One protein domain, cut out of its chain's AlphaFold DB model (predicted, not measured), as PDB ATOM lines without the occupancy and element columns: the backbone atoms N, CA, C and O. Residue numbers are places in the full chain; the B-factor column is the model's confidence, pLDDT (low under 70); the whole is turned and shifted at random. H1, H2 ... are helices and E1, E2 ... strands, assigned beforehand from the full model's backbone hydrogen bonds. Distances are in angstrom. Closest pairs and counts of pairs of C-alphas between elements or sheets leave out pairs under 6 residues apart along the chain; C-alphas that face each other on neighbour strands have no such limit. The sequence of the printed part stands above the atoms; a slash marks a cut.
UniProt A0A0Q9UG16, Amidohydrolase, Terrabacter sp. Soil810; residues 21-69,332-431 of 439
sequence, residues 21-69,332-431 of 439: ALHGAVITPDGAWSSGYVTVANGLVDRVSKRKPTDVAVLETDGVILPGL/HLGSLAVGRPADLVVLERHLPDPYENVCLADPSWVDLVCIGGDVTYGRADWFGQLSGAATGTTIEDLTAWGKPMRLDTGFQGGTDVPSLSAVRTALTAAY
ATOM      1  N   ALA A  21     169.570 149.443 125.392       98.12
ATOM      2  CA  ALA A  21     168.215 149.659 124.918       98.12
ATOM      3  C   ALA A  21     168.078 149.291 123.444       98.12
ATOM      4  O   ALA A  21     168.961 149.570 122.637       98.12
ATOM      5  N   LEU A  22     166.938 148.706 123.098       98.62
ATOM      6  CA  LEU A  22     166.523 148.437 121.727       98.62
ATOM      7  C   LEU A  22     165.519 149.508 121.306       98.62
ATOM      8  O   LEU A  22     164.580 149.780 122.058       98.62
ATOM      9  N   HIS A  23     165.704 150.107 120.132       98.62
ATOM     10  CA  HIS A  23     164.748 151.046 119.542       98.62
ATOM     11  C   HIS A  23     164.087 150.459 118.295       98.62
ATOM     12  O   HIS A  23     164.772 149.918 117.426       98.62
ATOM     13  N   GLY A  24     162.765 150.595 118.204       98.50
ATOM     14  CA  GLY A  24     161.949 150.141 117.079       98.50
ATOM     15  C   GLY A  24     160.462 150.363 117.355       98.50
ATOM     16  O   GLY A  24     160.094 151.083 118.285       98.50
ATOM     17  N   ALA A  25     159.585 149.735 116.575       98.75
ATOM     18  CA  ALA A  25     158.204 149.545 117.008       98.75
ATOM     19  C   ALA A  25     158.173 148.599 118.216       98.75
ATOM     20  O   ALA A  25     158.960 147.661 118.279       98.75
ATOM     21  N   VAL A  26     157.271 148.825 119.170       98.69
ATOM     22  CA  VAL A  26     157.227 148.042 120.415       98.69
ATOM     23  C   VAL A  26     155.812 147.557 120.675       98.69
ATOM     24  O   VAL A  26     154.888 148.366 120.713       98.69
ATOM     25  N   ILE A  27     155.640 146.257 120.898       98.62
ATOM     26  CA  ILE A  27     154.385 145.678 121.389       98.62
ATOM     27  C   ILE A  27     154.444 145.628 122.919       98.62
ATOM     28  O   ILE A  27     155.146 144.804 123.507       98.62
ATOM     29  N   THR A  28     153.719 146.542 123.563       96.38
ATOM     30  CA  THR A  28     153.633 146.666 125.027       96.38
ATOM     31  C   THR A  28     152.375 145.965 125.564       96.38
ATOM     32  O   THR A  28     151.496 145.625 124.765       96.38
ATOM     33  N   PRO A  29     152.237 145.773 126.892       94.00
ATOM     34  CA  PRO A  29     151.000 145.249 127.479       94.00
ATOM     35  C   PRO A  29     149.749 146.063 127.107       94.00
ATOM     36  O   PRO A  29     148.677 145.490 126.941       94.00
ATOM     37  N   ASP A  30     149.905 147.378 126.926       94.19
ATOM     38  CA  ASP A  30     148.803 148.318 126.686       94.19
ATOM     39  C   ASP A  30     148.564 148.609 125.192       94.19
ATOM     40  O   ASP A  30     147.725 149.439 124.838       94.19
ATOM     41  N   GLY A  31     149.323 147.966 124.299       95.94
ATOM     42  CA  GLY A  31     149.208 148.137 122.851       95.94
ATOM     43  C   GLY A  31     150.540 148.377 122.143       95.94
ATOM     44  O   GLY A  31     151.606 148.467 122.759       95.94
ATOM     45  N   ALA A  32     150.481 148.494 120.818       97.81
ATOM     46  CA  ALA A  32     151.659 148.702 119.989       97.81
ATOM     47  C   ALA A  32     152.004 150.187 119.807       97.81
ATOM     48  O   ALA A  32     151.139 151.040 119.600       97.81
ATOM     49  N   TRP A  33     153.297 150.500 119.837       97.94
ATOM     50  CA  TRP A  33     153.850 151.804 119.485       97.94
ATOM     51  C   TRP A  33     154.621 151.691 118.174       97.94
ATOM     52  O   TRP A  33     155.376 150.746 117.967       97.94
ATOM     53  N   SER A  34     154.480 152.689 117.301       97.25
ATOM     54  CA  SER A  34     155.233 152.752 116.045       97.25
ATOM     55  C   SER A  34     156.725 153.043 116.242       97.25
ATOM     56  O   SER A  34     157.504 152.779 115.328       97.25
ATOM     57  N   SER A  35     157.097 153.599 117.398       98.12
ATOM     58  CA  SER A  35     158.463 153.894 117.832       98.12
ATOM     59  C   SER A  35     158.506 153.946 119.363       98.12
ATOM     60  O   SER A  35     157.643 154.557 120.006       98.12
ATOM     61  N   GLY A  36     159.490 153.272 119.944       98.25
ATOM     62  CA  GLY A  36     159.710 153.173 121.377       98.25
ATOM     63  C   GLY A  36     161.015 152.455 121.702       98.25
ATOM     64  O   GLY A  36     161.691 151.918 120.830       98.25
ATOM     65  N   TYR A  37     161.356 152.468 122.983       98.62
ATOM     66  CA  TYR A  37     162.600 151.953 123.527       98.62
ATOM     67  C   TYR A  37     162.296 150.908 124.594       98.62
ATOM     68  O   TYR A  37     161.476 151.159 125.481       98.62
ATOM     69  N   VAL A  38     162.995 149.779 124.532       98.62
ATOM     70  CA  VAL A  38     162.987 148.740 125.568       98.62
ATOM     71  C   VAL A  38     164.395 148.647 126.139       98.62
ATOM     72  O   VAL A  38     165.320 148.243 125.441       98.62
ATOM     73  N   THR A  39     164.570 149.069 127.388       98.50
ATOM     74  CA  THR A  39     165.834 148.964 128.122       98.50
ATOM     75  C   THR A  39     165.895 147.628 128.848       98.50
ATOM     76  O   THR A  39     164.962 147.271 129.567       98.50
ATOM     77  N   VAL A  40     167.005 146.916 128.680       97.88
ATOM     78  CA  VAL A  40     167.300 145.641 129.329       97.88
ATOM     79  C   VAL A  40     168.471 145.834 130.287       97.88
ATOM     80  O   VAL A  40     169.524 146.346 129.903       97.88
ATOM     81  N   ALA A  41     168.291 145.413 131.537       95.56
ATOM     82  CA  ALA A  41     169.323 145.444 132.569       95.56
ATOM     83  C   ALA A  41     169.175 144.234 133.496       95.56
ATOM     84  O   ALA A  41     168.062 143.869 133.868       95.56
ATOM     85  N   ASN A  42     170.293 143.612 133.884       92.38
ATOM     86  CA  ASN A  42     170.317 142.474 134.821       92.38
ATOM     87  C   ASN A  42     169.366 141.325 134.432       92.38
ATOM     88  O   ASN A  42     168.794 140.645 135.281       92.38
ATOM     89  N   GLY A  43     169.180 141.135 133.128       92.19
ATOM     90  CA  GLY A  43     168.314 140.110 132.566       92.19
ATOM     91  C   GLY A  43     166.808 140.390 132.629       92.19
ATOM     92  O   GLY A  43     165.993 139.498 132.371       92.19
ATOM     93  N   LEU A  44     166.429 141.620 132.968       96.75
ATOM     94  CA  LEU A  44     165.049 142.073 133.079       96.75
ATOM     95  C   LEU A  44     164.771 143.209 132.094       96.75
ATOM     96  O   LEU A  44     165.677 143.933 131.676       96.75
ATOM     97  N   VAL A  45     163.496 143.391 131.767       98.25
ATOM     98  CA  VAL A  45     162.987 144.631 131.182       98.25
ATOM     99  C   VAL A  45     163.050 145.706 132.269       98.25
ATOM    100  O   VAL A  45     162.278 145.682 133.225       98.25
ATOM    101  N   ASP A  46     163.986 146.641 132.136       98.12
ATOM    102  CA  ASP A  46     164.202 147.736 133.089       98.12
ATOM    103  C   ASP A  46     163.228 148.890 132.829       98.12
ATOM    104  O   ASP A  46     162.586 149.406 133.741       98.12
ATOM    105  N   ARG A  47     163.083 149.288 131.558       97.94
ATOM    106  CA  ARG A  47     162.211 150.397 131.145       97.94
ATOM    107  C   ARG A  47     161.602 150.151 129.777       97.94
ATOM    108  O   ARG A  47     162.263 149.641 128.877       97.94
ATOM    109  N   VAL A  48     160.372 150.624 129.598       98.12
ATOM    110  CA  VAL A  48     159.710 150.736 128.293       98.12
ATOM    111  C   VAL A  48     159.244 152.181 128.132       98.12
ATOM    112  O   VAL A  48     158.519 152.702 128.977       98.12
ATOM    113  N   SER A  49     159.725 152.876 127.103       97.50
ATOM    114  CA  SER A  49     159.596 154.335 126.998       97.50
ATOM    115  C   SER A  49     159.448 154.798 125.552       97.50
ATOM    116  O   SER A  49     160.032 154.219 124.646       97.50
ATOM    117  N   LYS A  50     158.724 155.899 125.326       97.56
ATOM    118  CA  LYS A  50     158.717 156.612 124.031       97.56
ATOM    119  C   LYS A  50     159.875 157.603 123.881       97.56
ATOM    120  O   LYS A  50     160.088 158.153 122.807       97.56
ATOM    121  N   ARG A  51     160.601 157.881 124.965       97.38
ATOM    122  CA  ARG A  51     161.754 158.788 124.987       97.38
ATOM    123  C   ARG A  51     163.046 157.984 124.945       97.38
ATOM    124  O   ARG A  51     163.188 157.044 125.730       97.38
ATOM    125  N   LYS A  52     163.975 158.409 124.084       97.81
ATOM    126  CA  LYS A  52     165.313 157.826 123.964       97.81
ATOM    127  C   LYS A  52     166.041 157.901 125.311       97.81
ATOM    128  O   LYS A  52     166.139 159.003 125.859       97.81
ATOM    129  N   PRO A  53     166.530 156.777 125.857       97.31
ATOM    130  CA  PRO A  53     167.342 156.811 127.063       97.31
ATOM    131  C   PRO A  53     168.707 157.448 126.771       97.31
ATOM    132  O   PRO A  53     169.236 157.331 125.665       97.31
ATOM    133  N   THR A  54     169.263 158.143 127.763       97.06
ATOM    134  CA  THR A  54     170.545 158.873 127.656       97.06
ATOM    135  C   THR A  54     171.668 158.230 128.470       97.06
ATOM    136  O   THR A  54     172.814 158.654 128.382       97.06
ATOM    137  N   ASP A  55     171.325 157.246 129.293       96.69
ATOM    138  CA  ASP A  55     172.158 156.574 130.293       96.69
ATOM    139  C   ASP A  55     172.608 155.168 129.866       96.69
ATOM    140  O   ASP A  55     173.444 154.568 130.534       96.69
ATOM    141  N   VAL A  56     172.078 154.644 128.757       96.56
ATOM    142  CA  VAL A  56     172.427 153.325 128.209       96.56
ATOM    143  C   VAL A  56     172.682 153.405 126.708       96.56
ATOM    144  O   VAL A  56     172.141 154.273 126.018       96.56
ATOM    145  N   ALA A  57     173.490 152.480 126.188       95.25
ATOM    146  CA  ALA A  57     173.706 152.360 124.751       95.25
ATOM    147  C   ALA A  57     172.404 151.945 124.052       95.25
ATOM    148  O   ALA A  57     171.708 151.040 124.510       95.25
ATOM    149  N   VAL A  58     172.086 152.602 122.937       97.75
ATOM    150  CA  VAL A  58     170.896 152.306 122.134       97.75
ATOM    151  C   VAL A  58     171.319 151.582 120.862       97.75
ATOM    152  O   VAL A  58     172.128 152.107 120.096       97.75
ATOM    153  N   LEU A  59     170.751 150.401 120.635       98.00
ATOM    154  CA  LEU A  59     170.769 149.720 119.349       98.00
ATOM    155  C   LEU A  59     169.526 150.144 118.557       98.00
ATOM    156  O   LEU A  59     168.390 149.870 118.953       98.00
ATOM    157  N   GLU A  60     169.757 150.836 117.447       97.88
ATOM    158  CA  GLU A  60     168.717 151.238 116.501       97.88
ATOM    159  C   GLU A  60     168.376 150.026 115.623       97.88
ATOM    160  O   GLU A  60     169.157 149.652 114.751       97.88
ATOM    161  N   THR A  61     167.251 149.364 115.907       97.81
ATOM    162  CA  THR A  61     166.848 148.151 115.171       97.81
ATOM    163  C   THR A  61     165.923 148.464 114.001       97.81
ATOM    164  O   THR A  61     165.886 147.702 113.042       97.81
ATOM    165  N   ASP A  62     165.126 149.536 114.118       92.62
ATOM    166  CA  ASP A  62     163.988 149.884 113.247       92.62
ATOM    167  C   ASP A  62     162.944 148.758 113.041       92.62
ATOM    168  O   ASP A  62     161.965 148.924 112.307       92.62
ATOM    169  N   GLY A  63     163.106 147.634 113.746       98.31
ATOM    170  CA  GLY A  63     162.267 146.446 113.692       98.31
ATOM    171  C   GLY A  63     161.020 146.537 114.572       98.31
ATOM    172  O   GLY A  63     160.646 147.599 115.078       98.31
ATOM    173  N   VAL A  64     160.367 145.394 114.768       98.88
ATOM    174  CA  VAL A  64     159.280 145.203 115.735       98.88
ATOM    175  C   VAL A  64     159.805 144.409 116.924       98.88
ATOM    176  O   VAL A  64     160.174 143.247 116.781       98.88
ATOM    177  N   ILE A  65     159.811 145.038 118.095       98.88
ATOM    178  CA  ILE A  65     160.213 144.469 119.377       98.88
ATOM    179  C   ILE A  65     158.955 143.954 120.081       98.88
ATOM    180  O   ILE A  65     158.018 144.716 120.342       98.88
ATOM    181  N   LEU A  66     158.927 142.664 120.398       98.81
ATOM    182  CA  LEU A  66     157.793 142.010 121.048       98.81
ATOM    183  C   LEU A  66     158.269 140.989 122.095       98.81
ATOM    184  O   LEU A  66     159.447 140.614 122.089       98.81
ATOM    185  N   PRO A  67     157.385 140.543 123.009       98.62
ATOM    186  CA  PRO A  67     157.702 139.435 123.902       98.62
ATOM    187  C   PRO A  67     158.111 138.204 123.096       98.62
ATOM    188  O   PRO A  67     157.588 137.980 122.002       98.62
ATOM    189  N   GLY A  68     159.012 137.398 123.651       98.50
ATOM    190  CA  GLY A  68     159.401 136.128 123.052       98.50
ATOM    191  C   GLY A  68     158.189 135.228 122.801       98.50
ATOM    192  O   GLY A  68     157.232 135.226 123.586       98.50
ATOM    193  N   LEU A  69     158.209 134.501 121.683       98.81
ATOM    194  CA  LEU A  69     157.079 133.663 121.295       98.81
ATOM    195  C   LEU A  69     157.032 132.394 122.155       98.81
ATOM    196  O   LEU A  69     158.071 131.809 122.475       98.81
ATOM    197  N   HIS A 332     155.535 136.308 134.465       96.69
ATOM    198  CA  HIS A 332     156.925 136.300 134.011       96.69
ATOM    199  C   HIS A 332     157.063 136.533 132.505       96.69
ATOM    200  O   HIS A 332     157.906 137.313 132.075       96.69
ATOM    201  N   LEU A 333     156.244 135.874 131.688       97.69
ATOM    202  CA  LEU A 333     156.402 135.810 130.235       97.69
ATOM    203  C   LEU A 333     155.235 136.478 129.496       97.69
ATOM    204  O   LEU A 333     154.252 136.921 130.093       97.69
ATOM    205  N   GLY A 334     155.361 136.577 128.172       97.75
ATOM    206  CA  GLY A 334     154.282 136.996 127.276       97.75
ATOM    207  C   GLY A 334     153.984 138.497 127.237       97.75
ATOM    208  O   GLY A 334     153.062 138.899 126.534       97.75
ATOM    209  N   SER A 335     154.739 139.341 127.949       97.69
ATOM    210  CA  SER A 335     154.645 140.800 127.808       97.69
ATOM    211  C   SER A 335     155.970 141.511 128.105       97.69
ATOM    212  O   SER A 335     156.767 141.040 128.915       97.69
ATOM    213  N   LEU A 336     156.191 142.664 127.465       97.94
ATOM    214  CA  LEU A 336     157.322 143.554 127.735       97.94
ATOM    215  C   LEU A 336     156.935 144.539 128.843       97.94
ATOM    216  O   LEU A 336     156.649 145.704 128.578       97.94
ATOM    217  N   ALA A 337     156.869 144.054 130.082       97.12
ATOM    218  CA  ALA A 337     156.571 144.877 131.252       97.12
ATOM    219  C   ALA A 337     157.794 145.002 132.164       97.12
ATOM    220  O   ALA A 337     158.579 144.065 132.295       97.12
ATOM    221  N   VAL A 338     157.934 146.158 132.815       97.94
ATOM    222  CA  VAL A 338     159.042 146.435 133.738       97.94
ATOM    223  C   VAL A 338     159.117 145.371 134.837       97.94
ATOM    224  O   VAL A 338     158.098 144.983 135.408       97.94
ATOM    225  N   GLY A 339     160.329 144.896 135.124       96.88
ATOM    226  CA  GLY A 339     160.609 143.862 136.121       96.88
ATOM    227  C   GLY A 339     160.426 142.425 135.623       96.88
ATOM    228  O   GLY A 339     160.825 141.496 136.324       96.88
ATOM    229  N   ARG A 340     159.877 142.215 134.419       96.56
ATOM    230  CA  ARG A 340     159.788 140.879 133.816       96.56
ATOM    231  C   ARG A 340     161.127 140.448 133.213       96.56
ATOM    232  O   ARG A 340     161.887 141.311 132.769       96.56
ATOM    233  N   PRO A 341     161.420 139.136 133.152       96.06
ATOM    234  CA  PRO A 341     162.497 138.605 132.323       96.06
ATOM    235  C   PRO A 341     162.476 139.211 130.916       96.06
ATOM    236  O   PRO A 341     161.428 139.265 130.276       96.06
ATOM    237  N   ALA A 342     163.634 139.650 130.422       96.75
ATOM    238  CA  ALA A 342     163.783 140.150 129.054       96.75
ATOM    239  C   ALA A 342     163.820 139.005 128.019       96.75
ATOM    240  O   ALA A 342     164.800 138.813 127.300       96.75
ATOM    241  N   ASP A 343     162.743 138.224 127.981       97.38
ATOM    242  CA  ASP A 343     162.430 137.267 126.925       97.38
ATOM    243  C   ASP A 343     161.762 138.028 125.776       97.38
ATOM    244  O   ASP A 343     160.578 138.371 125.851       97.38
ATOM    245  N   LEU A 344     162.529 138.346 124.735       98.31
ATOM    246  CA  LEU A 344     162.069 139.189 123.633       98.31
ATOM    247  C   LEU A 344     162.615 138.722 122.291       98.31
ATOM    248  O   LEU A 344     163.636 138.039 122.210       98.31
ATOM    249  N   VAL A 345     161.933 139.137 121.233       98.75
ATOM    250  CA  VAL A 345     162.370 138.964 119.851       98.75
ATOM    251  C   VAL A 345     162.259 140.301 119.123       98.75
ATOM    252  O   VAL A 345     161.378 141.116 119.418       98.75
ATOM    253  N   VAL A 346     163.175 140.539 118.186       98.88
ATOM    254  CA  VAL A 346     163.108 141.641 117.225       98.88
ATOM    255  C   VAL A 346     162.924 141.051 115.839       98.88
ATOM    256  O   VAL A 346     163.738 140.243 115.387       98.88
ATOM    257  N   LEU A 347     161.844 141.460 115.181       98.88
ATOM    258  CA  LEU A 347     161.546 141.097 113.802       98.88
ATOM    259  C   LEU A 347     161.846 142.264 112.861       98.88
ATOM    260  O   LEU A 347     161.593 143.419 113.215       98.88
ATOM    261  N   GLU A 348     162.288 141.971 111.642       98.44
ATOM    262  CA  GLU A 348     162.326 142.948 110.558       98.44
ATOM    263  C   GLU A 348     160.951 143.584 110.363       98.44
ATOM    264  O   GLU A 348     159.902 142.931 110.445       98.44
ATOM    265  N   ARG A 349     160.955 144.890 110.105       97.94
ATOM    266  CA  ARG A 349     159.735 145.657 109.894       97.94
ATOM    267  C   ARG A 349     159.501 145.896 108.409       97.94
ATOM    268  O   ARG A 349     160.160 146.720 107.785       97.94
ATOM    269  N   HIS A 350     158.483 145.238 107.877       98.12
ATOM    270  CA  HIS A 350     157.986 145.422 106.515       98.12
ATOM    271  C   HIS A 350     156.634 146.141 106.468       98.12
ATOM    272  O   HIS A 350     156.240 146.625 105.407       98.12
ATOM    273  N   LEU A 351     155.922 146.231 107.599       98.06
ATOM    274  CA  LEU A 351     154.603 146.856 107.688       98.06
ATOM    275  C   LEU A 351     154.532 148.005 108.715       98.06
ATOM    276  O   LEU A 351     155.241 147.997 109.728       98.06
ATOM    277  N   PRO A 352     153.642 148.998 108.493       97.00
ATOM    278  CA  PRO A 352     153.416 150.076 109.454       97.00
ATOM    279  C   PRO A 352     152.804 149.595 110.771       97.00
ATOM    280  O   PRO A 352     153.264 150.032 111.827       97.00
ATOM    281  N   ASP A 353     151.798 148.716 110.704       98.38
ATOM    282  CA  ASP A 353     151.152 148.111 111.873       98.38
ATOM    283  C   ASP A 353     152.050 146.997 112.445       98.38
ATOM    284  O   ASP A 353     152.284 145.995 111.758       98.38
ATOM    285  N   PRO A 354     152.553 147.141 113.688       98.56
ATOM    286  CA  PRO A 354     153.419 146.142 114.305       98.56
ATOM    287  C   PRO A 354     152.761 144.766 114.464       98.56
ATOM    288  O   PRO A 354     153.452 143.758 114.346       98.56
ATOM    289  N   TYR A 355     151.446 144.693 114.695       98.81
ATOM    290  CA  TYR A 355     150.762 143.410 114.858       98.81
ATOM    291  C   TYR A 355     150.637 142.665 113.529       98.81
ATOM    292  O   TYR A 355     150.931 141.470 113.463       98.81
ATOM    293  N   GLU A 356     150.257 143.361 112.454       98.62
ATOM    294  CA  GLU A 356     150.212 142.756 111.117       98.62
ATOM    295  C   GLU A 356     151.606 142.350 110.631       98.62
ATOM    296  O   GLU A 356     151.753 141.301 110.002       98.62
ATOM    297  N   ASN A 357     152.642 143.124 110.980       98.75
ATOM    298  CA  ASN A 357     154.027 142.752 110.705       98.75
ATOM    299  C   ASN A 357     154.364 141.374 111.289       98.75
ATOM    300  O   ASN A 357     154.857 140.507 110.574       98.75
ATOM    301  N   VAL A 358     154.043 141.151 112.568       98.75
ATOM    302  CA  VAL A 358     154.276 139.863 113.242       98.75
ATOM    303  C   VAL A 358     153.445 138.747 112.599       98.75
ATOM    304  O   VAL A 358     153.966 137.667 112.343       98.75
ATOM    305  N   CYS A 359     152.174 139.001 112.270       98.69
ATOM    306  CA  CYS A 359     151.290 137.995 111.666       98.69
ATOM    307  C   CYS A 359     151.729 137.546 110.260       98.69
ATOM    308  O   CYS A 359     151.349 136.460 109.810       98.69
ATOM    309  N   LEU A 360     152.488 138.378 109.540       98.31
ATOM    310  CA  LEU A 360     153.054 138.044 108.231       98.31
ATOM    311  C   LEU A 360     154.501 137.566 108.284       98.31
ATOM    312  O   LEU A 360     154.956 136.988 107.292       98.31
ATOM    313  N   ALA A 361     155.181 137.730 109.416       98.38
ATOM    314  CA  ALA A 361     156.569 137.345 109.562       98.38
ATOM    315  C   ALA A 361     156.799 135.856 109.296       98.38
ATOM    316  O   ALA A 361     155.919 135.000 109.434       98.38
ATOM    317  N   ASP A 362     158.009 135.547 108.867       96.06
ATOM    318  CA  ASP A 362     158.547 134.200 108.803       96.06
ATOM    319  C   ASP A 362     159.921 134.186 109.489       96.06
ATOM    320  O   ASP A 362     160.444 135.254 109.815       96.06
ATOM    321  N   PRO A 363     160.507 133.006 109.757       96.88
ATOM    322  CA  PRO A 363     161.767 132.926 110.490       96.88
ATOM    323  C   PRO A 363     162.921 133.747 109.887       96.88
ATOM    324  O   PRO A 363     163.806 134.149 110.634       96.88
ATOM    325  N   SER A 364     162.898 134.070 108.586       97.12
ATOM    326  CA  SER A 364     163.913 134.940 107.975       97.12
ATOM    327  C   SER A 364     163.890 136.380 108.486       97.12
ATOM    328  O   SER A 364     164.898 137.076 108.372       97.12
ATOM    329  N   TRP A 365     162.781 136.822 109.086       98.19
ATOM    330  CA  TRP A 365     162.633 138.165 109.650       98.19
ATOM    331  C   TRP A 365     163.159 138.249 111.087       98.19
ATOM    332  O   TRP A 365     163.168 139.331 111.656       98.19
ATOM    333  N   VAL A 366     163.572 137.139 111.707       98.44
ATOM    334  CA  VAL A 366     164.089 137.136 113.083       98.44
ATOM    335  C   VAL A 366     165.522 137.673 113.100       98.44
ATOM    336  O   VAL A 366     166.454 136.985 112.686       98.44
ATOM    337  N   ASP A 367     165.706 138.887 113.618       98.25
ATOM    338  CA  ASP A 367     167.017 139.551 113.664       98.25
ATOM    339  C   ASP A 367     167.691 139.483 115.042       98.25
ATOM    340  O   ASP A 367     168.916 139.612 115.134       98.25
ATOM    341  N   LEU A 368     166.919 139.299 116.119       98.38
ATOM    342  CA  LEU A 368     167.425 139.176 117.489       98.38
ATOM    343  C   LEU A 368     166.452 138.373 118.349       98.38
ATOM    344  O   LEU A 368     165.249 138.617 118.318       98.38
ATOM    345  N   VAL A 369     166.979 137.479 119.177       97.94
ATOM    346  CA  VAL A 369     166.254 136.787 120.243       97.94
ATOM    347  C   VAL A 369     167.062 136.909 121.521       97.94
ATOM    348  O   VAL A 369     168.264 136.615 121.538       97.94
ATOM    349  N   CYS A 370     166.381 137.322 122.587       95.88
ATOM    350  CA  CYS A 370     166.921 137.337 123.932       95.88
ATOM    351  C   CYS A 370     166.088 136.459 124.858       95.88
ATOM    352  O   CYS A 370     164.857 136.468 124.790       95.88
ATOM    353  N   ILE A 371     166.756 135.751 125.769       94.06
ATOM    354  CA  ILE A 371     166.104 134.955 126.811       94.06
ATOM    355  C   ILE A 371     166.586 135.463 128.157       94.06
ATOM    356  O   ILE A 371     167.758 135.367 128.508       94.06
ATOM    357  N   GLY A 372     165.664 136.090 128.883       92.12
ATOM    358  CA  GLY A 372     165.892 136.914 130.056       92.12
ATOM    359  C   GLY A 372     167.081 137.869 129.904       92.12
ATOM    360  O   GLY A 372     167.896 137.948 130.808       92.12
ATOM    361  N   GLY A 373     167.198 138.559 128.776       91.69
ATOM    362  CA  GLY A 373     168.187 139.613 128.534       91.69
ATOM    363  C   GLY A 373     169.538 139.149 128.010       91.69
ATOM    364  O   GLY A 373     170.363 139.989 127.666       91.69
ATOM    365  N   ASP A 374     169.751 137.849 127.891       90.88
ATOM    366  CA  ASP A 374     170.935 137.321 127.242       90.88
ATOM    367  C   ASP A 374     170.730 137.226 125.742       90.88
ATOM    368  O   ASP A 374     169.644 136.886 125.276       90.88
ATOM    369  N   VAL A 375     171.770 137.543 124.983       92.75
ATOM    370  CA  VAL A 375     171.706 137.589 123.524       92.75
ATOM    371  C   VAL A 375     171.994 136.195 122.985       92.75
ATOM    372  O   VAL A 375     173.143 135.780 122.896       92.75
ATOM    373  N   THR A 376     170.940 135.458 122.645       92.50
ATOM    374  CA  THR A 376     171.040 134.036 122.284       92.50
ATOM    375  C   THR A 376     171.171 133.811 120.784       92.50
ATOM    376  O   THR A 376     171.866 132.901 120.347       92.50
ATOM    377  N   TYR A 377     170.509 134.639 119.979       95.75
ATOM    378  CA  TYR A 377     170.562 134.574 118.522       95.75
ATOM    379  C   TYR A 377     170.383 135.977 117.962       95.75
ATOM    380  O   TYR A 377     169.537 136.719 118.452       95.75
ATOM    381  N   GLY A 378     171.144 136.358 116.943       96.69
ATOM    382  CA  GLY A 378     170.881 137.612 116.245       96.69
ATOM    383  C   GLY A 378     171.895 137.942 115.166       96.69
ATOM    384  O   GLY A 378     172.874 137.214 114.980       96.69
ATOM    385  N   ARG A 379     171.668 139.043 114.447       97.56
ATOM    386  CA  ARG A 379     172.607 139.541 113.435       97.56
ATOM    387  C   ARG A 379     174.000 139.718 114.029       97.56
ATOM    388  O   ARG A 379     174.138 140.188 115.156       97.56
ATOM    389  N   ALA A 380     175.036 139.347 113.283       96.62
ATOM    390  CA  ALA A 380     176.399 139.295 113.812       96.62
ATOM    391  C   ALA A 380     176.903 140.663 114.323       96.62
ATOM    392  O   ALA A 380     177.590 140.723 115.345       96.62
ATOM    393  N   ASP A 381     176.523 141.754 113.651       95.94
ATOM    394  CA  ASP A 381     176.819 143.132 114.057       95.94
ATOM    395  C   ASP A 381     176.112 143.514 115.368       95.94
ATOM    396  O   ASP A 381     176.751 144.016 116.295       95.94
ATOM    397  N   TRP A 382     174.820 143.206 115.485       96.62
ATOM    398  CA  TRP A 382     174.022 143.477 116.685       96.62
ATOM    399  C   TRP A 382     174.470 142.625 117.867       96.62
ATOM    400  O   TRP A 382     174.671 143.142 118.965       96.62
ATOM    401  N   PHE A 383     174.695 141.331 117.637       95.12
ATOM    402  CA  PHE A 383     175.215 140.410 118.637       95.12
ATOM    403  C   PHE A 383     176.545 140.928 119.187       95.12
ATOM    404  O   PHE A 383     176.718 141.012 120.402       95.12
ATOM    405  N   GLY A 384     177.479 141.319 118.313       92.50
ATOM    406  CA  GLY A 384     178.765 141.888 118.715       92.50
ATOM    407  C   GLY A 384     178.616 143.156 119.560       92.50
ATOM    408  O   GLY A 384     179.264 143.273 120.598       92.50
ATOM    409  N   GLN A 385     177.731 144.074 119.168       93.31
ATOM    410  CA  GLN A 385     177.488 145.307 119.919       93.31
ATOM    411  C   GLN A 385     176.886 145.042 121.307       93.31
ATOM    412  O   GLN A 385     177.335 145.632 122.289       93.31
ATOM    413  N   LEU A 386     175.887 144.163 121.397       93.31
ATOM    414  CA  LEU A 386     175.166 143.892 122.642       93.31
ATOM    415  C   LEU A 386     175.970 143.015 123.613       93.31
ATOM    416  O   LEU A 386     175.937 143.241 124.817       93.31
ATOM    417  N   SER A 387     176.721 142.037 123.103       87.44
ATOM    418  CA  SER A 387     177.520 141.116 123.929       87.44
ATOM    419  C   SER A 387     178.899 141.660 124.323       87.44
ATOM    420  O   SER A 387     179.635 140.987 125.040       87.44
ATOM    421  N   GLY A 388     179.292 142.850 123.850       84.81
ATOM    422  CA  GLY A 388     180.652 143.369 124.044       84.81
ATOM    423  C   GLY A 388     181.710 142.579 123.262       84.81
ATOM    424  O   GLY A 388     182.814 142.369 123.756       84.81
ATOM    425  N   ALA A 389     181.358 142.130 122.054       82.25
ATOM    426  CA  ALA A 389     182.164 141.273 121.187       82.25
ATOM    427  C   ALA A 389     182.586 139.953 121.856       82.25
ATOM    428  O   ALA A 389     183.705 139.476 121.649       82.25
ATOM    429  N   ALA A 390     181.682 139.357 122.643       80.69
ATOM    430  CA  ALA A 390     181.921 138.071 123.279       80.69
ATOM    431  C   ALA A 390     182.329 137.012 122.240       80.69
ATOM    432  O   ALA A 390     181.755 136.912 121.151       80.69
ATOM    433  N   THR A 391     183.338 136.222 122.597       79.00
ATOM    434  CA  THR A 391     183.769 135.038 121.852       79.00
ATOM    435  C   THR A 391     183.835 133.858 122.811       79.00
ATOM    436  O   THR A 391     184.033 134.029 124.014       79.00
ATOM    437  N   GLY A 392     183.636 132.651 122.295       78.50
ATOM    438  CA  GLY A 392     183.641 131.442 123.105       78.50
ATOM    439  C   GLY A 392     183.409 130.214 122.243       78.50
ATOM    440  O   GLY A 392     182.927 130.324 121.119       78.50
ATOM    441  N   THR A 393     183.730 129.039 122.778       77.94
ATOM    442  CA  THR A 393     183.507 127.751 122.095       77.94
ATOM    443  C   THR A 393     182.031 127.457 121.840       77.94
ATOM    444  O   THR A 393     181.709 126.586 121.038       77.94
ATOM    445  N   THR A 394     181.142 128.181 122.516       81.44
ATOM    446  CA  THR A 394     179.696 128.029 122.421       81.44
ATOM    447  C   THR A 394     179.032 129.037 121.484       81.44
ATOM    448  O   THR A 394     177.849 128.884 121.180       81.44
ATOM    449  N   ILE A 395     179.768 130.053 121.024       88.81
ATOM    450  CA  ILE A 395     179.266 131.071 120.102       88.81
ATOM    451  C   ILE A 395     179.654 130.658 118.684       88.81
ATOM    452  O   ILE A 395     180.836 130.525 118.366       88.81
ATOM    453  N   GLU A 396     178.657 130.477 117.828       90.62
ATOM    454  CA  GLU A 396     178.831 130.086 116.432       90.62
ATOM    455  C   GLU A 396     178.419 131.217 115.491       90.62
ATOM    456  O   GLU A 396     177.315 131.759 115.592       90.62
ATOM    457  N   ASP A 397     179.295 131.532 114.538       93.06
ATOM    458  CA  ASP A 397     178.938 132.320 113.362       93.06
ATOM    459  C   ASP A 397     178.172 131.430 112.375       93.06
ATOM    460  O   ASP A 397     178.582 130.307 112.066       93.06
ATOM    461  N   LEU A 398     177.060 131.937 111.848       92.50
ATOM    462  CA  LEU A 398     176.241 131.232 110.869       92.50
ATOM    463  C   LEU A 398     175.706 132.186 109.801       92.50
ATOM    464  O   LEU A 398     175.673 133.402 109.974       92.50
ATOM    465  N   THR A 399     175.285 131.627 108.670       93.75
ATOM    466  CA  THR A 399     174.532 132.363 107.649       93.75
ATOM    467  C   THR A 399     173.114 131.822 107.622       93.75
ATOM    468  O   THR A 399     172.932 130.631 107.391       93.75
ATOM    469  N   ALA A 400     172.125 132.683 107.856       93.19
ATOM    470  CA  ALA A 400     170.714 132.320 107.783       93.19
ATOM    471  C   ALA A 400     170.004 133.254 106.805       93.19
ATOM    472  O   ALA A 400     170.086 134.470 106.958       93.19
ATOM    473  N   TRP A 401     169.379 132.703 105.758       94.31
ATOM    474  CA  TRP A 401     168.763 133.488 104.672       94.31
ATOM    475  C   TRP A 401     169.680 134.572 104.075       94.31
ATOM    476  O   TRP A 401     169.244 135.668 103.736       94.31
ATOM    477  N   GLY A 402     170.980 134.279 103.969       93.19
ATOM    478  CA  GLY A 402     171.985 135.220 103.459       93.19
ATOM    479  C   GLY A 402     172.433 136.298 104.455       93.19
ATOM    480  O   GLY A 402     173.297 137.104 104.114       93.19
ATOM    481  N   LYS A 403     171.903 136.307 105.684       95.25
ATOM    482  CA  LYS A 403     172.319 137.218 106.755       95.25
ATOM    483  C   LYS A 403     173.451 136.604 107.584       95.25
ATOM    484  O   LYS A 403     173.324 135.449 107.999       95.25
ATOM    485  N   PRO A 404     174.528 137.352 107.877       97.19
ATOM    486  CA  PRO A 404     175.493 136.971 108.899       97.19
ATOM    487  C   PRO A 404     174.838 137.038 110.282       97.19
ATOM    488  O   PRO A 404     174.439 138.111 110.737       97.19
ATOM    489  N   MET A 405     174.746 135.899 110.956       96.56
ATOM    490  CA  MET A 405     174.127 135.756 112.271       96.56
ATOM    491  C   MET A 405     175.106 135.108 113.249       96.56
ATOM    492  O   MET A 405     176.068 134.448 112.852       96.56
ATOM    493  N   ARG A 406     174.823 135.259 114.538       95.19
ATOM    494  CA  ARG A 406     175.493 134.561 115.631       95.19
ATOM    495  C   ARG A 406     174.479 133.836 116.495       95.19
ATOM    496  O   ARG A 406     173.384 134.347 116.729       95.19
ATOM    497  N   LEU A 407     174.863 132.654 116.960       93.00
ATOM    498  CA  LEU A 407     174.104 131.812 117.879       93.00
ATOM    499  C   LEU A 407     174.980 131.502 119.087       93.00
ATOM    500  O   LEU A 407     176.063 130.946 118.922       93.00
ATOM    501  N   ASP A 408     174.501 131.809 120.288       89.38
ATOM    502  CA  ASP A 408     175.127 131.336 121.516       89.38
ATOM    503  C   ASP A 408     174.421 130.081 122.023       89.38
ATOM    504  O   ASP A 408     173.295 130.100 122.524       89.38
ATOM    505  N   THR A 409     175.121 128.962 121.905       81.12
ATOM    506  CA  THR A 409     174.703 127.675 122.450       81.12
ATOM    507  C   THR A 409     175.087 127.544 123.943       81.12
ATOM    508  O   THR A 409     174.603 126.680 124.668       81.12
ATOM    509  N   GLY A 410     175.918 128.419 124.486       71.50
ATOM    510  CA  GLY A 410     176.447 128.310 125.850       71.50
ATOM    511  C   GLY A 410     175.564 128.968 126.887       71.50
ATOM    512  O   GLY A 410     175.741 128.739 128.079       71.50
ATOM    513  N   PHE A 411     174.588 129.751 126.437       64.50
ATOM    514  CA  PHE A 411     173.893 130.704 127.275       64.50
ATOM    515  C   PHE A 411     173.184 130.075 128.510       64.50
ATOM    516  O   PHE A 411     173.007 130.729 129.536       64.50
ATOM    517  N   GLN A 412     172.876 128.768 128.485       57.97
ATOM    518  CA  GLN A 412     172.272 128.033 129.615       57.97
ATOM    519  C   GLN A 412     172.994 126.698 129.955       57.97
ATOM    520  O   GLN A 412     172.502 125.860 130.717       57.97
ATOM    521  N   GLY A 413     174.212 126.478 129.437       50.38
ATOM    522  CA  GLY A 413     174.957 125.212 129.534       50.38
ATOM    523  C   GLY A 413     176.445 125.408 129.838       50.38
ATOM    524  O   GLY A 413     177.030 126.403 129.445       50.38
ATOM    525  N   GLY A 414     177.064 124.474 130.570       52.25
ATOM    526  CA  GLY A 414     178.499 124.527 130.889       52.25
ATOM    527  C   GLY A 414     179.406 124.516 129.648       52.25
ATOM    528  O   GLY A 414     178.942 124.443 128.520       52.25
ATOM    529  N   THR A 415     180.720 124.546 129.845       54.19
ATOM    530  CA  THR A 415     181.706 124.698 128.754       54.19
ATOM    531  C   THR A 415     181.743 123.551 127.727       54.19
ATOM    532  O   THR A 415     182.342 123.725 126.671       54.19
ATOM    533  N   ASP A 416     181.079 122.420 128.000       65.00
ATOM    534  CA  ASP A 416     180.984 121.234 127.128       65.00
ATOM    535  C   ASP A 416     179.622 121.139 126.409       65.00
ATOM    536  O   ASP A 416     178.914 120.130 126.488       65.00
ATOM    537  N   VAL A 417     179.210 122.204 125.717       73.50
ATOM    538  CA  VAL A 417     178.038 122.166 124.825       73.50
ATOM    539  C   VAL A 417     178.504 121.892 123.392       73.50
ATOM    540  O   VAL A 417     179.362 122.619 122.892       73.50
ATOM    541  N   PRO A 418     177.959 120.872 122.699       78.88
ATOM    542  CA  PRO A 418     178.301 120.637 121.306       78.88
ATOM    543  C   PRO A 418     177.759 121.766 120.427       78.88
ATOM    544  O   PRO A 418     176.610 122.190 120.579       78.88
ATOM    545  N   SER A 419     178.576 122.193 119.469       85.38
ATOM    546  CA  SER A 419     178.189 123.150 118.437       85.38
ATOM    547  C   SER A 419     176.998 122.630 117.617       85.38
ATOM    548  O   SER A 419     176.819 121.418 117.452       85.38
ATOM    549  N   LEU A 420     176.184 123.517 117.049       88.88
ATOM    550  CA  LEU A 420     175.102 123.192 116.120       88.88
ATOM    551  C   LEU A 420     175.618 122.343 114.955       88.88
ATOM    552  O   LEU A 420     174.968 121.379 114.549       88.88
ATOM    553  N   SER A 421     176.805 122.669 114.442       86.44
ATOM    554  CA  SER A 421     177.489 121.868 113.420       86.44
ATOM    555  C   SER A 421     177.776 120.430 113.881       86.44
ATOM    556  O   SER A 421     177.499 119.484 113.137       86.44
ATOM    557  N   ALA A 422     178.252 120.232 115.114       88.88
ATOM    558  CA  ALA A 422     178.489 118.906 115.688       88.88
ATOM    559  C   ALA A 422     177.178 118.148 115.949       88.88
ATOM    560  O   ALA A 422     177.066 116.975 115.588       88.88
ATOM    561  N   VAL A 423     176.163 118.828 116.497       90.69
ATOM    562  CA  VAL A 423     174.808 118.286 116.701       90.69
ATOM    563  C   VAL A 423     174.227 117.798 115.374       90.69
ATOM    564  O   VAL A 423     173.786 116.653 115.275       90.69
ATOM    565  N   ARG A 424     174.272 118.634 114.330       90.69
ATOM    566  CA  ARG A 424     173.772 118.282 112.996       90.69
ATOM    567  C   ARG A 424     174.547 117.112 112.400       90.69
ATOM    568  O   ARG A 424     173.921 116.198 111.876       90.69
ATOM    569  N   THR A 425     175.875 117.111 112.521       91.88
ATOM    570  CA  THR A 425     176.725 116.016 112.027       91.88
ATOM    571  C   THR A 425     176.332 114.688 112.670       91.88
ATOM    572  O   THR A 425     176.067 113.726 111.949       91.88
ATOM    573  N   ALA A 426     176.203 114.648 114.001       93.06
ATOM    574  CA  ALA A 426     175.795 113.448 114.730       93.06
ATOM    575  C   ALA A 426     174.413 112.938 114.289       93.06
ATOM    576  O   ALA A 426     174.254 111.748 114.022       93.06
ATOM    577  N   LEU A 427     173.431 113.838 114.142       93.56
ATOM    578  CA  LEU A 427     172.094 113.473 113.664       93.56
ATOM    579  C   LEU A 427     172.132 112.924 112.235       93.56
ATOM    580  O   LEU A 427     171.588 111.855 111.992       93.56
ATOM    581  N   THR A 428     172.802 113.609 111.304       93.75
ATOM    582  CA  THR A 428     172.860 113.181 109.894       93.75
ATOM    583  C   THR A 428     173.632 111.879 109.687       93.75
ATOM    584  O   THR A 428     173.307 111.129 108.770       93.75
ATOM    585  N   ALA A 429     174.615 111.583 110.544       93.75
ATOM    586  CA  ALA A 429     175.350 110.322 110.506       93.75
ATOM    587  C   ALA A 429     174.466 109.126 110.900       93.75
ATOM    588  O   ALA A 429     174.570 108.066 110.287       93.75
ATOM    589  N   ALA A 430     173.582 109.302 111.889       93.12
ATOM    590  CA  ALA A 430     172.647 108.266 112.333       93.12
ATOM    591  C   ALA A 430     171.357 108.212 111.486       93.12
ATOM    592  O   ALA A 430     170.776 107.147 111.287       93.12
ATOM    593  N   TYR A 431     170.901 109.357 110.974       92.00
ATOM    594  CA  TYR A 431     169.683 109.506 110.181       92.00
ATOM    595  C   TYR A 431     169.865 110.605 109.117       92.00
ATOM    596  O   TYR A 431     169.709 111.784 109.424       92.00
TER     597      TYR A 431
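This is residues 21 to 69 and 332 to 431 of the 439 residues of the protein "Amidohydrolase" of Terrabacter sp. Soil810 (UniProt A0A0Q9UG16). One long, strongly twisted sheet is folded back on itself, so that E3, E2 and E1 partly face E5, E6, E7, E9 and E8, with E4 as the hinge. The sheet curls round H2, H1 packs across E1 and E4, and residues 422 to 431, mostly H3, stick out as an arm beyond E8. The 149 printed residues hold, in order, E1 E2 E3 E4 E5 H1 E6 E7 H2 E8 E9 H3; the mixed sheet runs E3 E2 E1 E4 E5 E6 E7 E9 E8. The class is mixed, helices and strands; the whole is compact, radius of gyration of the C-alphas 15.9 A, yet elongated, spanning 50 by 32 by 27 A.

E1, residues 21 to 28, begins at C-alpha 21 (168.215, 149.659, 124.918) and bends by 98 degrees at residue 24. E2, residues 31 to 41, 22.5 A long, bends by 107 degrees at residue 34; E3 is residues 44 to 49. E4, residues 57 to 67, 20.6 A, bends by 100 degrees at residue 63. After the cut come E5, residues 344 to 347, H1, residues 354 to 360, E6, residues 366 to 371, E7, residues 374 to 379, and H2, residues 380 to 387. E8 is residues 395 to 400, E9 residues 403 to 408, 16.1 A, and H3 residues 420 to 430, 15.6 A, ending at C-alpha 430 (172.647, 108.266, 112.333).

E1, E2 and E3 form a meander, each strand the antiparallel neighbour of the one before; N 24 and O 36 are 3.1 A apart, N 39 and O 47 2.8 A. E1 and E4 are parallel, with N 25 and O 63 at 2.8 A. The other neighbours are antiparallel: N 347 and O 64 are 2.9 A apart, N 346 and O 368 2.8 A, N 369 and O 377 2.8 A, N 406 and O 378 2.8 A, N 398 and O 405 2.9 A. H1 is on the sheet at a height of 9.1 A, across the strands, at 74 degrees to E1 on the local plane. E7, H2 and E8 form a split strand-helix-strand unit, two strands running the same way with E9 between them, with a right-handed crossover. The closest C-alphas of H2 and E9, Ala 380 and Met 405, are 4.5 A apart. H3 only grazes the sheet with residues 420 to 421. In H1, H2 and H3 every O i to N i+4 pair is within hydrogen-bond range.

The C-alphas farthest apart, of Arg 51 and Ala 430, are 53.2 A apart. Residues 70 to 331 are not printed; C-alphas 69 and 332 are 13.0 A apart. The link from E9 to H3 is long. Residues 411 to 416 have pLDDT under 70.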